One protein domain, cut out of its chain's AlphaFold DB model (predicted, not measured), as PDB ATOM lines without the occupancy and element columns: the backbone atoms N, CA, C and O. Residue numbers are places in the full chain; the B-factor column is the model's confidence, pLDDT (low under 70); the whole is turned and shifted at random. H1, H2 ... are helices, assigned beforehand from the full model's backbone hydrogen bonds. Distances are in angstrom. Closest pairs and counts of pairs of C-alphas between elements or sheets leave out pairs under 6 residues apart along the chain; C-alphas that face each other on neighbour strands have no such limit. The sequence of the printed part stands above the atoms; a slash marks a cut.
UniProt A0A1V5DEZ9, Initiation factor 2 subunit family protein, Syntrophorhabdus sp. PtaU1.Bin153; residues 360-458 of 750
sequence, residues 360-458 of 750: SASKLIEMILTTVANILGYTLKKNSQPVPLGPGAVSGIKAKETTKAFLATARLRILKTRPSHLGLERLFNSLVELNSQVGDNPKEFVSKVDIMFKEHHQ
ATOM      1  N   SER A 360       2.543 -61.290  58.691       85.69
ATOM      2  CA  SER A 360       2.979 -61.817  57.381       85.69
ATOM      3  C   SER A 360       4.113 -61.004  56.758       85.69
ATOM      4  O   SER A 360       3.937 -59.817  56.481       85.69
ATOM      5  N   ALA A 361       5.220 -61.680  56.424       87.62
ATOM      6  CA  ALA A 361       6.335 -61.120  55.656       87.62
ATOM      7  C   ALA A 361       5.885 -60.484  54.330       87.62
ATOM      8  O   ALA A 361       6.283 -59.374  54.001       87.62
ATOM      9  N   SER A 362       5.012 -61.170  53.583       88.44
ATOM     10  CA  SER A 362       4.559 -60.702  52.270       88.44
ATOM     11  C   SER A 362       3.745 -59.415  52.376       88.44
ATOM     12  O   SER A 362       3.870 -58.537  51.532       88.44
ATOM     13  N   LYS A 363       2.933 -59.266  53.427       86.31
ATOM     14  CA  LYS A 363       2.199 -58.016  53.626       86.31
ATOM     15  C   LYS A 363       3.125 -56.888  54.066       86.31
ATOM     16  O   LYS A 363       2.930 -55.770  53.616       86.31
ATOM     17  N   LEU A 364       4.149 -57.173  54.870       86.81
ATOM     18  CA  LEU A 364       5.150 -56.167  55.229       86.81
ATOM     19  C   LEU A 364       5.900 -55.622  54.012       86.81
ATOM     20  O   LEU A 364       6.089 -54.415  53.930       86.81
ATOM     21  N   ILE A 365       6.252 -56.480  53.051       90.56
ATOM     22  CA  ILE A 365       6.839 -56.055  51.769       90.56
ATOM     23  C   ILE A 365       5.896 -55.077  51.049       90.56
ATOM     24  O   ILE A 365       6.299 -53.966  50.714       90.56
ATOM     25  N   GLU A 366       4.624 -55.455  50.875       91.12
ATOM     26  CA  GLU A 366       3.595 -54.606  50.248       91.12
ATOM     27  C   GLU A 366       3.458 -53.245  50.951       91.12
ATOM     28  O   GLU A 366       3.344 -52.204  50.302       91.12
ATOM     29  N   MET A 367       3.479 -53.260  52.282       85.81
ATOM     30  CA  MET A 367       3.353 -52.069  53.107       85.81
ATOM     31  C   MET A 367       4.554 -51.140  52.981       85.81
ATOM     32  O   MET A 367       4.348 -49.965  52.720       85.81
ATOM     33  N   ILE A 368       5.780 -51.659  53.086       89.00
ATOM     34  CA  ILE A 368       7.008 -50.864  52.930       89.00
ATOM     35  C   ILE A 368       7.049 -50.214  51.545       89.00
ATOM     36  O   ILE A 368       7.307 -49.019  51.446       89.00
ATOM     37  N   LEU A 369       6.730 -50.966  50.485       93.50
ATOM     38  CA  LEU A 369       6.672 -50.433  49.119       93.50
ATOM     39  C   LEU A 369       5.640 -49.306  48.987       93.50
ATOM     40  O   LEU A 369       5.916 -48.278  48.373       93.50
ATOM     41  N   THR A 370       4.468 -49.477  49.601       86.69
ATOM     42  CA  THR A 370       3.419 -48.450  49.609       86.69
ATOM     43  C   THR A 370       3.847 -47.221  50.417       86.69
ATOM     44  O   THR A 370       3.604 -46.102  49.979       86.69
ATOM     45  N   THR A 371       4.521 -47.396  51.559       84.69
ATOM     46  CA  THR A 371       5.051 -46.284  52.366       84.69
ATOM     47  C   THR A 371       6.086 -45.482  51.610       84.69
ATOM     48  O   THR A 371       5.975 -44.262  51.550       84.69
ATOM     49  N   VAL A 372       7.042 -46.154  50.969       89.06
ATOM     50  CA  VAL A 372       8.049 -45.478  50.149       89.06
ATOM     51  C   VAL A 372       7.382 -44.699  49.015       89.06
ATOM     52  O   VAL A 372       7.678 -43.524  48.835       89.06
ATOM     53  N   ALA A 373       6.421 -45.291  48.300       90.25
ATOM     54  CA  ALA A 373       5.664 -44.572  47.273       90.25
ATOM     55  C   ALA A 373       4.924 -43.341  47.818       90.25
ATOM     56  O   ALA A 373       4.965 -42.277  47.196       90.25
ATOM     57  N   ASN A 374       4.300 -43.460  48.992       83.25
ATOM     58  CA  ASN A 374       3.578 -42.357  49.620       83.25
ATOM     59  C   ASN A 374       4.519 -41.215  50.031       83.25
ATOM     60  O   ASN A 374       4.184 -40.059  49.783       83.25
ATOM     61  N   ILE A 375       5.707 -41.519  50.575       83.75
ATOM     62  CA  ILE A 375       6.750 -40.520  50.888       83.75
ATOM     63  C   ILE A 375       7.156 -39.742  49.625       83.75
ATOM     64  O   ILE A 375       7.400 -38.539  49.676       83.75
ATOM     65  N   LEU A 376       7.166 -40.410  48.470       87.12
ATOM     66  CA  LEU A 376       7.464 -39.799  47.171       87.12
ATOM     67  C   LEU A 376       6.278 -39.038  46.562       87.12
ATOM     68  O   LEU A 376       6.411 -38.480  45.474       87.12
ATOM     69  N   GLY A 377       5.117 -39.031  47.221       86.38
ATOM     70  CA  GLY A 377       3.906 -38.365  46.749       86.38
ATOM     71  C   GLY A 377       3.072 -39.182  45.758       86.38
ATOM     72  O   GLY A 377       2.366 -38.588  44.943       86.38
ATOM     73  N   TYR A 378       3.121 -40.518  45.802       90.69
ATOM     74  CA  TYR A 378       2.381 -41.399  44.888       90.69
ATOM     75  C   TYR A 378       1.633 -42.526  45.602       90.69
ATOM     76  O   TYR A 378       2.098 -43.083  46.584       90.69
ATOM     77  N   THR A 379       0.507 -42.941  45.026       87.81
ATOM     78  CA  THR A 379      -0.211 -44.174  45.370       87.81
ATOM     79  C   THR A 379       0.081 -45.267  44.345       87.81
ATOM     80  O   THR A 379      -0.110 -45.064  43.141       87.81
ATOM     81  N   LEU A 380       0.470 -46.453  44.817       90.56
ATOM     82  CA  LEU A 380       0.665 -47.636  43.971       90.56
ATOM     83  C   LEU A 380      -0.663 -48.327  43.649       90.56
ATOM     84  O   LEU A 380      -1.557 -48.438  44.491       90.56
ATOM     85  N   LYS A 381      -0.792 -48.849  42.426       92.25
ATOM     86  CA  LYS A 381      -1.987 -49.575  41.971       92.25
ATOM     87  C   LYS A 381      -1.591 -50.878  41.282       92.25
ATOM     88  O   LYS A 381      -0.744 -50.913  40.403       92.25
ATOM     89  N   LYS A 382      -2.277 -51.974  41.629       91.81
ATOM     90  CA  LYS A 382      -1.923 -53.340  41.176       91.81
ATOM     91  C   LYS A 382      -1.899 -53.522  39.656       91.81
ATOM     92  O   LYS A 382      -1.152 -54.363  39.170       91.81
ATOM     93  N   ASN A 383      -2.752 -52.790  38.941       91.75
ATOM     94  CA  ASN A 383      -2.996 -52.973  37.508       91.75
ATOM     95  C   ASN A 383      -2.900 -51.656  36.715       91.75
ATOM     96  O   ASN A 383      -3.374 -51.600  35.585       91.75
ATOM     97  N   SER A 384      -2.349 -50.585  37.289       93.94
ATOM     98  CA  SER A 384      -2.195 -49.300  36.594       93.94
ATOM     99  C   SER A 384      -0.880 -48.630  36.980       93.94
ATOM    100  O   SER A 384      -0.131 -49.160  37.796       93.94
ATOM    101  N   GLN A 385      -0.568 -47.494  36.360       95.69
ATOM    102  CA  GLN A 385       0.580 -46.677  36.755       95.69
ATOM    103  C   GLN A 385       0.361 -46.046  38.144       95.69
ATOM    104  O   GLN A 385      -0.805 -45.904  38.555       95.69
ATOM    105  N   PRO A 386       1.442 -45.667  38.855       94.88
ATOM    106  CA  PRO A 386       1.362 -44.879  40.079       94.88
ATOM    107  C   PRO A 386       0.587 -43.585  39.851       94.88
ATOM    108  O   PRO A 386       0.721 -42.941  38.810       94.88
ATOM    109  N   VAL A 387      -0.227 -43.199  40.829       91.44
ATOM    110  CA  VAL A 387      -1.049 -41.984  40.762       91.44
ATOM    111  C   VAL A 387      -0.512 -40.967  41.769       91.44
ATOM    112  O   VAL A 387      -0.374 -41.337  42.934       91.44
ATOM    113  N   PRO A 388      -0.209 -39.719  41.374       89.31
ATOM    114  CA  PRO A 388       0.198 -38.676  42.315       89.31
ATOM    115  C   PRO A 388      -0.859 -38.438  43.407       89.31
ATOM    116  O   PRO A 388      -2.054 -38.428  43.114       89.31
ATOM    117  N   LEU A 389      -0.425 -38.219  44.651       80.06
ATOM    118  CA  LEU A 389      -1.295 -37.984  45.816       80.06
ATOM    119  C   LEU A 389      -1.889 -36.562  45.876       80.06
ATOM    120  O   LEU A 389      -2.803 -36.317  46.657       80.06
ATOM    121  N   GLY A 390      -1.412 -35.630  45.045       78.75
ATOM    122  CA  GLY A 390      -1.937 -34.268  44.954       78.75
ATOM    123  C   GLY A 390      -0.958 -33.293  44.285       78.75
ATOM    124  O   GLY A 390       0.153 -33.689  43.931       78.75
ATOM    125  N   PRO A 391      -1.348 -32.016  44.105       69.50
ATOM    126  CA  PRO A 391      -0.513 -30.983  43.479       69.50
ATOM    127  C   PRO A 391       0.703 -30.544  44.321       69.50
ATOM    128  O   PRO A 391       1.588 -29.875  43.799       69.50
ATOM    129  N   GLY A 392       0.786 -30.935  45.598       61.34
ATOM    130  CA  GLY A 392       1.893 -30.608  46.506       61.34
ATOM    131  C   GLY A 392       2.985 -31.678  46.552       61.34
ATOM    132  O   GLY A 392       3.228 -32.253  47.610       61.34
ATOM    133  N   ALA A 393       3.617 -31.989  45.416       62.28
ATOM    134  CA  ALA A 393       4.732 -32.935  45.401       62.28
ATOM    135  C   ALA A 393       5.880 -32.419  46.290       62.28
ATOM    136  O   ALA A 393       6.354 -31.295  46.120       62.28
ATOM    137  N   VAL A 394       6.328 -33.247  47.236       69.88
ATOM    138  CA  VAL A 394       7.515 -32.965  48.053       69.88
ATOM    139  C   VAL A 394       8.711 -32.784  47.113       69.88
ATOM    140  O   VAL A 394       8.859 -33.538  46.149       69.88
ATOM    141  N   SER A 395       9.559 -31.779  47.365       78.00
ATOM    142  CA  SER A 395      10.777 -31.580  46.573       78.00
ATOM    143  C   SER A 395      11.607 -32.869  46.544       78.00
ATOM    144  O   SER A 395      11.674 -33.595  47.540       78.00
ATOM    145  N   GLY A 396      12.238 -33.170  45.402       81.44
ATOM    146  CA  GLY A 396      12.925 -34.452  45.202       81.44
ATOM    147  C   GLY A 396      13.958 -34.770  46.283       81.44
ATOM    148  O   GLY A 396      13.995 -35.890  46.788       81.44
ATOM    149  N   ILE A 397      14.700 -33.751  46.721       83.25
ATOM    150  CA  ILE A 397      15.703 -33.851  47.788       83.25
ATOM    151  C   ILE A 397      15.054 -34.221  49.130       83.25
ATOM    152  O   ILE A 397      15.479 -35.174  49.783       83.25
ATOM    153  N   LYS A 398      13.986 -33.519  49.540       85.12
ATOM    154  CA  LYS A 398      13.315 -33.792  50.821       85.12
ATOM    155  C   LYS A 398      12.676 -35.183  50.829       85.12
ATOM    156  O   LYS A 398      12.773 -35.887  51.832       85.12
ATOM    157  N   ALA A 399      12.075 -35.610  49.718       84.56
ATOM    158  CA  ALA A 399      11.485 -36.945  49.598       84.56
ATOM    159  C   ALA A 399      12.545 -38.059  49.705       84.56
ATOM    160  O   ALA A 399      12.309 -39.080  50.355       84.56
ATOM    161  N   LYS A 400      13.727 -37.843  49.119       87.81
ATOM    162  CA  LYS A 400      14.863 -38.773  49.159       87.81
ATOM    163  C   LYS A 400      15.450 -38.929  50.562       87.81
ATOM    164  O   LYS A 400      15.623 -40.058  51.021       87.81
ATOM    165  N   GLU A 401      15.693 -37.829  51.275       87.75
ATOM    166  CA  GLU A 401      16.184 -37.893  52.661       87.75
ATOM    167  C   GLU A 401      15.138 -38.497  53.609       87.75
ATOM    168  O   GLU A 401      15.471 -39.361  54.419       87.75
ATOM    169  N   THR A 402      13.856 -38.153  53.436       83.69
ATOM    170  CA  THR A 402      12.757 -38.767  54.208       83.69
ATOM    171  C   THR A 402      12.679 -40.276  53.954       83.69
ATOM    172  O   THR A 402      12.546 -41.063  54.887       83.69
ATOM    173  N   THR A 403      12.826 -40.706  52.695       88.25
ATOM    174  CA  THR A 403      12.862 -42.130  52.329       88.25
ATOM    175  C   THR A 403      14.048 -42.833  52.979       88.25
ATOM    176  O   THR A 403      13.888 -43.908  53.553       88.25
ATOM    177  N   LYS A 404      15.240 -42.230  52.934       92.25
ATOM    178  CA  LYS A 404      16.454 -42.773  53.553       92.25
ATOM    179  C   LYS A 404      16.297 -42.939  55.067       92.25
ATOM    180  O   LYS A 404      16.608 -44.013  55.583       92.25
ATOM    181  N   ALA A 405      15.779 -41.919  55.752       85.19
ATOM    182  CA  ALA A 405      15.501 -41.959  57.186       85.19
ATOM    183  C   ALA A 405      14.479 -43.056  57.526       85.19
ATOM    184  O   ALA A 405      14.741 -43.910  58.377       85.19
ATOM    185  N   PHE A 406      13.366 -43.118  56.784       86.62
ATOM    186  CA  PHE A 406      12.362 -44.171  56.935       86.62
ATOM    187  C   PHE A 406      12.966 -45.571  56.761       86.62
ATOM    188  O   PHE A 406      12.753 -46.439  57.605       86.62
ATOM    189  N   LEU A 407      13.741 -45.806  55.696       88.44
ATOM    190  CA  LEU A 407      14.351 -47.110  55.427       88.44
ATOM    191  C   LEU A 407      15.341 -47.511  56.524       88.44
ATOM    192  O   LEU A 407      15.339 -48.673  56.927       88.44
ATOM    193  N   ALA A 408      16.148 -46.577  57.033       87.69
ATOM    194  CA  ALA A 408      17.071 -46.840  58.135       87.69
ATOM    195  C   ALA A 408      16.316 -47.256  59.410       87.69
ATOM    196  O   ALA A 408      16.601 -48.309  59.989       87.69
ATOM    197  N   THR A 409      15.294 -46.487  59.793       81.19
ATOM    198  CA  THR A 409      14.468 -46.752  60.979       81.19
ATOM    199  C   THR A 409      13.668 -48.046  60.844       81.19
ATOM    200  O   THR A 409      13.679 -48.886  61.748       81.19
ATOM    201  N   ALA A 410      13.006 -48.261  59.705       81.38
ATOM    202  CA  ALA A 410      12.221 -49.460  59.438       81.38
ATOM    203  C   ALA A 410      13.108 -50.711  59.395       81.38
ATOM    204  O   ALA A 410      12.756 -51.727  59.998       81.38
ATOM    205  N   ARG A 411      14.288 -50.638  58.764       87.94
ATOM    206  CA  ARG A 411      15.267 -51.733  58.760       87.94
ATOM    207  C   ARG A 411      15.693 -52.080  60.181       87.94
ATOM    208  O   ARG A 411      15.618 -53.249  60.560       87.94
ATOM    209  N   LEU A 412      16.080 -51.079  60.976       82.00
ATOM    210  CA  LEU A 412      16.512 -51.275  62.359       82.00
ATOM    211  C   LEU A 412      15.399 -51.899  63.209       82.00
ATOM    212  O   LEU A 412      15.628 -52.918  63.851       82.00
ATOM    213  N   ARG A 413      14.185 -51.339  63.199       77.38
ATOM    214  CA  ARG A 413      13.076 -51.805  64.054       77.38
ATOM    215  C   ARG A 413      12.529 -53.172  63.623       77.38
ATOM    216  O   ARG A 413      12.290 -54.047  64.463       77.38
ATOM    217  N   ILE A 414      12.341 -53.386  62.319       81.12
ATOM    218  CA  ILE A 414      11.729 -54.616  61.802       81.12
ATOM    219  C   ILE A 414      12.735 -55.762  61.813       81.12
ATOM    220  O   ILE A 414      12.428 -56.801  62.390       81.12
ATOM    221  N   LEU A 415      13.930 -55.600  61.229       83.50
ATOM    222  CA  LEU A 415      14.880 -56.714  61.122       83.50
ATOM    223  C   LEU A 415      15.479 -57.096  62.479       83.50
ATOM    224  O   LEU A 415      15.680 -58.285  62.716       83.50
ATOM    225  N   LYS A 416      15.657 -56.146  63.414       79.12
ATOM    226  CA  LYS A 416      16.085 -56.465  64.792       79.12
ATOM    227  C   LYS A 416      15.115 -57.423  65.481       79.12
ATOM    228  O   LYS A 416      15.546 -58.326  66.190       79.12
ATOM    229  N   THR A 417      13.810 -57.255  65.258       73.25
ATOM    230  CA  THR A 417      12.776 -58.115  65.863       73.25
ATOM    231  C   THR A 417      12.380 -59.305  64.987       73.25
ATOM    232  O   THR A 417      11.639 -60.180  65.441       73.25
ATOM    233  N   ARG A 418      12.839 -59.347  63.729       81.25
ATOM    234  CA  ARG A 418      12.443 -60.331  62.713       81.25
ATOM    235  C   ARG A 418      13.616 -60.769  61.817       81.25
ATOM    236  O   ARG A 418      13.499 -60.701  60.591       81.25
ATOM    237  N   PRO A 419      14.724 -61.267  62.388       82.69
ATOM    238  CA  PRO A 419      15.926 -61.596  61.619       82.69
ATOM    239  C   PRO A 419      15.734 -62.758  60.626       82.69
ATOM    240  O   PRO A 419      16.560 -62.953  59.746       82.69
ATOM    241  N   SER A 420      14.647 -63.530  60.729       87.00
ATOM    242  CA  SER A 420      14.314 -64.606  59.781       87.00
ATOM    243  C   SER A 420      13.731 -64.129  58.451       87.00
ATOM    244  O   SER A 420      13.594 -64.930  57.526       87.00
ATOM    245  N   HIS A 421      13.342 -62.857  58.339       90.12
ATOM    246  CA  HIS A 421      12.656 -62.328  57.162       90.12
ATOM    247  C   HIS A 421      13.643 -61.910  56.062       90.12
ATOM    248  O   HIS A 421      13.774 -60.725  55.750       90.12
ATOM    249  N   LEU A 422      14.289 -62.888  55.424       90.75
ATOM    250  CA  LEU A 422      15.276 -62.646  54.360       90.75
ATOM    251  C   LEU A 422      14.707 -61.811  53.200       90.75
ATOM    252  O   LEU A 422      15.402 -60.973  52.634       90.75
ATOM    253  N   GLY A 423      13.421 -61.984  52.874       90.56
ATOM    254  CA  GLY A 423      12.782 -61.180  51.829       90.56
ATOM    255  C   GLY A 423      12.637 -59.696  52.181       90.56
ATOM    256  O   GLY A 423      12.715 -58.852  51.293       90.56
ATOM    257  N   LEU A 424      12.482 -59.360  53.467       90.94
ATOM    258  CA  LEU A 424      12.470 -57.960  53.909       90.94
ATOM    259  C   LEU A 424      13.868 -57.356  53.863       90.94
ATOM    260  O   LEU A 424      14.020 -56.217  53.442       90.94
ATOM    261  N   GLU A 425      14.886 -58.111  54.265       92.06
ATOM    262  CA  GLU A 425      16.271 -57.653  54.177       92.06
ATOM    263  C   GLU A 425      16.683 -57.367  52.729       92.06
ATOM    264  O   GLU A 425      17.214 -56.291  52.446       92.06
ATOM    265  N   ARG A 426      16.357 -58.275  51.798       92.38
ATOM    266  CA  ARG A 426      16.572 -58.056  50.360       92.38
ATOM    267  C   ARG A 426      15.850 -56.810  49.868       92.38
ATOM    268  O   ARG A 426      16.471 -55.985  49.209       92.38
ATOM    269  N   LEU A 427      14.577 -56.639  50.236       94.38
ATOM    270  CA  LEU A 427      13.811 -55.447  49.884       94.38
ATOM    271  C   LEU A 427      14.487 -54.165  50.390       94.38
ATOM    272  O   LEU A 427      14.635 -53.218  49.623       94.38
ATOM    273  N   PHE A 428      14.911 -54.128  51.658       94.19
ATOM    274  CA  PHE A 428      15.594 -52.966  52.227       94.19
ATOM    275  C   PHE A 428      16.896 -52.658  51.495       94.19
ATOM    276  O   PHE A 428      17.135 -51.499  51.171       94.19
ATOM    277  N   ASN A 429      17.713 -53.673  51.207       94.25
ATOM    278  CA  ASN A 429      18.953 -53.484  50.459       94.25
ATOM    279  C   ASN A 429      18.673 -52.917  49.062       94.25
ATOM    280  O   ASN A 429      19.272 -51.911  48.695       94.25
ATOM    281  N   SER A 430      17.699 -53.479  48.339       95.25
ATOM    282  CA  SER A 430      17.305 -52.985  47.016       95.25
ATOM    283  C   SER A 430      16.763 -51.555  47.054       95.25
ATOM    284  O   SER A 430      17.089 -50.764  46.177       95.25
ATOM    285  N   LEU A 431      15.962 -51.188  48.059       95.75
ATOM    286  CA  LEU A 431      15.428 -49.828  48.190       95.75
ATOM    287  C   LEU A 431      16.509 -48.812  48.581       95.75
ATOM    288  O   LEU A 431      16.487 -47.692  48.078       95.75
ATOM    289  N   VAL A 432      17.453 -49.188  49.448       95.50
ATOM    290  CA  VAL A 432      18.598 -48.337  49.817       95.50
ATOM    291  C   VAL A 432      19.504 -48.110  48.611       95.50
ATOM    292  O   VAL A 432      19.844 -46.966  48.321       95.50
ATOM    293  N   GLU A 433      19.843 -49.173  47.880       96.12
ATOM    294  CA  GLU A 433      20.634 -49.088  46.652       96.12
ATOM    295  C   GLU A 433      19.937 -48.214  45.604       96.12
ATOM    296  O   GLU A 433      20.535 -47.279  45.070       96.12
ATOM    297  N   LEU A 434      18.644 -48.451  45.374       95.44
ATOM    298  CA  LEU A 434      17.839 -47.655  44.458       95.44
ATOM    299  C   LEU A 434      17.811 -46.175  44.878       95.44
ATOM    300  O   LEU A 434      17.878 -45.295  44.021       95.44
ATOM    301  N   ASN A 435      17.745 -45.880  46.183       93.62
ATOM    302  CA  ASN A 435      17.707 -44.506  46.696       93.62
ATOM    303  C   ASN A 435      19.053 -43.801  46.484       93.62
ATOM    304  O   ASN A 435      19.094 -42.588  46.297       93.62
ATOM    305  N   SER A 436      20.157 -44.549  46.479       93.94
ATOM    306  CA  SER A 436      21.485 -44.036  46.137       93.94
ATOM    307  C   SER A 436      21.686 -43.832  44.632       93.94
ATOM    308  O   SER A 436      22.374 -42.888  44.252       93.94
ATOM    309  N   GLN A 437      21.098 -44.684  43.785       93.62
ATOM    310  CA  GLN A 437      21.279 -44.651  42.326       93.62
ATOM    311  C   GLN A 437      20.406 -43.610  41.623       93.62
ATOM    312  O   GLN A 437      20.858 -42.971  40.674       93.62
ATOM    313  N   VAL A 438      19.157 -43.443  42.056       87.50
ATOM    314  CA  VAL A 438      18.255 -42.483  41.420       87.50
ATOM    315  C   VAL A 438      18.624 -41.068  41.874       87.50
ATOM    316  O   VAL A 438      18.811 -40.806  43.069       87.50
ATOM    317  N   GLY A 439      18.756 -40.150  40.911       85.75
ATOM    318  CA  GLY A 439      18.957 -38.722  41.177       85.75
ATOM    319  C   GLY A 439      17.767 -38.097  41.915       85.75
ATOM    320  O   GLY A 439      16.880 -38.790  42.409       85.75
ATOM    321  N   ASP A 440      17.678 -36.770  41.956       88.31
ATOM    322  CA  ASP A 440      16.604 -36.070  42.685       88.31
ATOM    323  C   ASP A 440      15.248 -36.085  41.951       88.31
ATOM    324  O   ASP A 440      14.454 -35.154  42.074       88.31
ATOM    325  N   ASN A 441      14.968 -37.131  41.161       89.19
ATOM    326  CA  ASN A 441      13.743 -37.304  40.386       89.19
ATOM    327  C   ASN A 441      12.824 -38.376  41.015       89.19
ATOM    328  O   ASN A 441      12.956 -39.566  40.702       89.19
ATOM    329  N   PRO A 442      11.816 -37.984  41.822       89.50
ATOM    330  CA  PRO A 442      10.886 -38.920  42.454       89.50
ATOM    331  C   PRO A 442      10.123 -39.813  41.474       89.50
ATOM    332  O   PRO A 442       9.736 -40.919  41.842       89.50
ATOM    333  N   LYS A 443       9.905 -39.365  40.225       92.81
ATOM    334  CA  LYS A 443       9.171 -40.139  39.206       92.81
ATOM    335  C   LYS A 443       9.921 -41.395  38.779       92.81
ATOM    336  O   LYS A 443       9.307 -42.432  38.544       92.81
ATOM    337  N   GLU A 444      11.238 -41.301  38.661       94.69
ATOM    338  CA  GLU A 444      12.063 -42.452  38.306       94.69
ATOM    339  C   GLU A 444      12.110 -43.451  39.463       94.69
ATOM    340  O   GLU A 444      11.871 -44.646  39.266       94.69
ATOM    341  N   PHE A 445      12.312 -42.947  40.682       94.94
ATOM    342  CA  PHE A 445      12.379 -43.772  41.882       94.94
ATOM    343  C   PHE A 445      11.045 -44.498  42.137       94.94
ATOM    344  O   PHE A 445      11.028 -45.719  42.305       94.94
ATOM    345  N   VAL A 446       9.903 -43.800  42.040       96.00
ATOM    346  CA  VAL A 446       8.583 -44.435  42.204       96.00
ATOM    347  C   VAL A 446       8.268 -45.445  41.099       96.00
ATOM    348  O   VAL A 446       7.644 -46.465  41.377       96.00
ATOM    349  N   SER A 447       8.714 -45.218  39.858       96.25
ATOM    350  CA  SER A 447       8.516 -46.172  38.756       96.25
ATOM    351  C   SER A 447       9.175 -47.522  39.065       96.25
ATOM    352  O   SER A 447       8.582 -48.581  38.867       96.25
ATOM    353  N   LYS A 448      10.380 -47.495  39.645       97.06
ATOM    354  CA  LYS A 448      11.102 -48.699  40.076       97.06
ATOM    355  C   LYS A 448      10.431 -49.373  41.280       97.06
ATOM    356  O   LYS A 448      10.260 -50.590  41.268       97.06
ATOM    357  N   VAL A 449       9.967 -48.600  42.264       96.44
ATOM    358  CA  VAL A 449       9.175 -49.111  43.405       96.44
ATOM    359  C   VAL A 449       7.870 -49.772  42.931       96.44
ATOM    360  O   VAL A 449       7.500 -50.842  43.417       96.44
ATOM    361  N   ASP A 450       7.191 -49.197  41.938       97.50
ATOM    362  CA  ASP A 450       5.968 -49.752  41.351       97.50
ATOM    363  C   ASP A 450       6.207 -51.079  40.616       97.50
ATOM    364  O   ASP A 450       5.388 -51.996  40.725       97.50
ATOM    365  N   ILE A 451       7.349 -51.229  39.932       97.06
ATOM    366  CA  ILE A 451       7.766 -52.514  39.350       97.06
ATOM    367  C   ILE A 451       7.888 -53.572  40.453       97.06
ATOM    368  O   ILE A 451       7.224 -54.607  40.362       97.06
ATOM    369  N   MET A 452       8.623 -53.286  41.534       97.31
ATOM    370  CA  MET A 452       8.776 -54.216  42.665       97.31
ATOM    371  C   MET A 452       7.418 -54.586  43.288       97.31
ATOM    372  O   MET A 452       7.154 -55.745  43.613       97.31
ATOM    373  N   PHE A 453       6.507 -53.617  43.409       96.88
ATOM    374  CA  PHE A 453       5.152 -53.830  43.924       96.88
ATOM    375  C   PHE A 453       4.302 -54.730  43.015       96.88
ATOM    376  O   PHE A 453       3.591 -55.629  43.485       96.88
ATOM    377  N   LYS A 454       4.377 -54.527  41.697       97.19
ATOM    378  CA  LYS A 454       3.681 -55.360  40.708       97.19
ATOM    379  C   LYS A 454       4.250 -56.771  40.659       97.19
ATOM    380  O   LYS A 454       3.466 -57.722  40.611       97.19
ATOM    381  N   GLU A 455       5.570 -56.918  40.731       96.25
ATOM    382  CA  GLU A 455       6.257 -58.208  40.819       96.25
ATOM    383  C   GLU A 455       5.856 -58.975  42.078       96.25
ATOM    384  O   GLU A 455       5.475 -60.143  41.981       96.25
ATOM    385  N   HIS A 456       5.815 -58.308  43.237       95.88
ATOM    386  CA  HIS A 456       5.327 -58.889  44.489       95.88
ATOM    387  C   HIS A 456       3.905 -59.460  44.332       95.88
ATOM    388  O   HIS A 456       3.613 -60.609  44.682       95.88
ATOM    389  N   HIS A 457       2.988 -58.688  43.745       96.25
ATOM    390  CA  HIS A 457       1.627 -59.165  43.502       96.25
ATOM    391  C   HIS A 457       1.538 -60.250  42.428       96.25
ATOM    392  O   HIS A 457       0.699 -61.151  42.556       96.25
ATOM    393  N   GLN A 458       2.381 -60.195  41.398       96.62
ATOM    394  CA  GLN A 458       2.467 -61.240  40.388       96.62
ATOM    395  C   GLN A 458       2.937 -62.552  41.006       96.62
ATOM    396  O   GLN A 458       2.275 -63.566  40.801       96.62
TER     397      GLN A 458
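This is residues 360 to 458 of the 750 residues of the protein "Initiation factor 2 subunit family protein" of Syntrophorhabdus sp. PtaU1.Bin153 (UniProt A0A1V5DEZ9). Four helices stand as an up-and-down bundle, each running against the one before it in the chain, with H1 and H3 nearer to each other across the bundle than H2 and H4 are. A loop of 20 residues, 376 to 395, lies outside the helices and folds back on itself, with a short antiparallel pairing of residues 378 to 379 with 387 to 388. The printed part has 99 residues with four named helices in the order H1, H2, H3, H4 and no named strand; the class is all helix. It is compact and rounded, with a radius of gyration of the C-alphas of 12.9 A and spans of 39 by 29 by 20 A.

H2, residues 396 to 417, is the longest helix. H3, residues 422 to 437, touches H2 at a shallow tilt of 21 degrees, opposite ways; the closest C-alphas are those of Arg 411 and Phe 428, 6.7 A apart. H1, residues 361 to 375, touches H2 with residues 372 to 375 alone, the closest C-alphas being those of Ile 375 and Ala 399 at 6.1 A. H1 and H3 run the same way at a shallow tilt of 21 degrees and touch, with the C-alphas of Ile 365 and Leu 424 closest at 6.3 A; H1 takes part with residues 361 to 365 alone. H4, residues 442 to 458, touches H1 at a shallow tilt of 21 degrees, opposite ways, with the C-alphas of Ala 373 and Val 446 closest at 5.9 A. H3 and H4 only just touch, with 3 pairs of C-alphas within 8 A, the closest those of Leu 434 and Phe 445 at 7.2 A. H2 and H4 also only just touch, with 3 pairs; the closest C-alphas are those of Gly 396 and Pro 442 at 5.6 A, and the centres are 17.3 A apart. Their tilt of 37 degrees is only just steep. H1 and H2, H2 and H3, and H3 and H4 are helical hairpins. In H1, H3 and H4 every O i to N i+4 pair is within hydrogen-bond range; in H2 17 of 18 are.

H2 measures 31.4 A from C-alpha 396 at (12.925, -34.452, 45.202) to C-alpha 417. H1 begins at C-alpha 361 at (6.335, -61.120, 55.656) and measures 21.1 A. H3 measures 22.5 A. H4 measures 23.9 A and ends at C-alpha 458 at (2.467, -61.240, 40.388).

The C-alphas farthest apart, those of Pro 391 and Ser 420, are 40.2 A from each other. The printed part has no cut. The link from H1 to H2 is long; those from H2 to H3 and from H3 to H4 are tight. The mean pLDDT of the printed part is 88.4, and residues 391 to 394 are under 70.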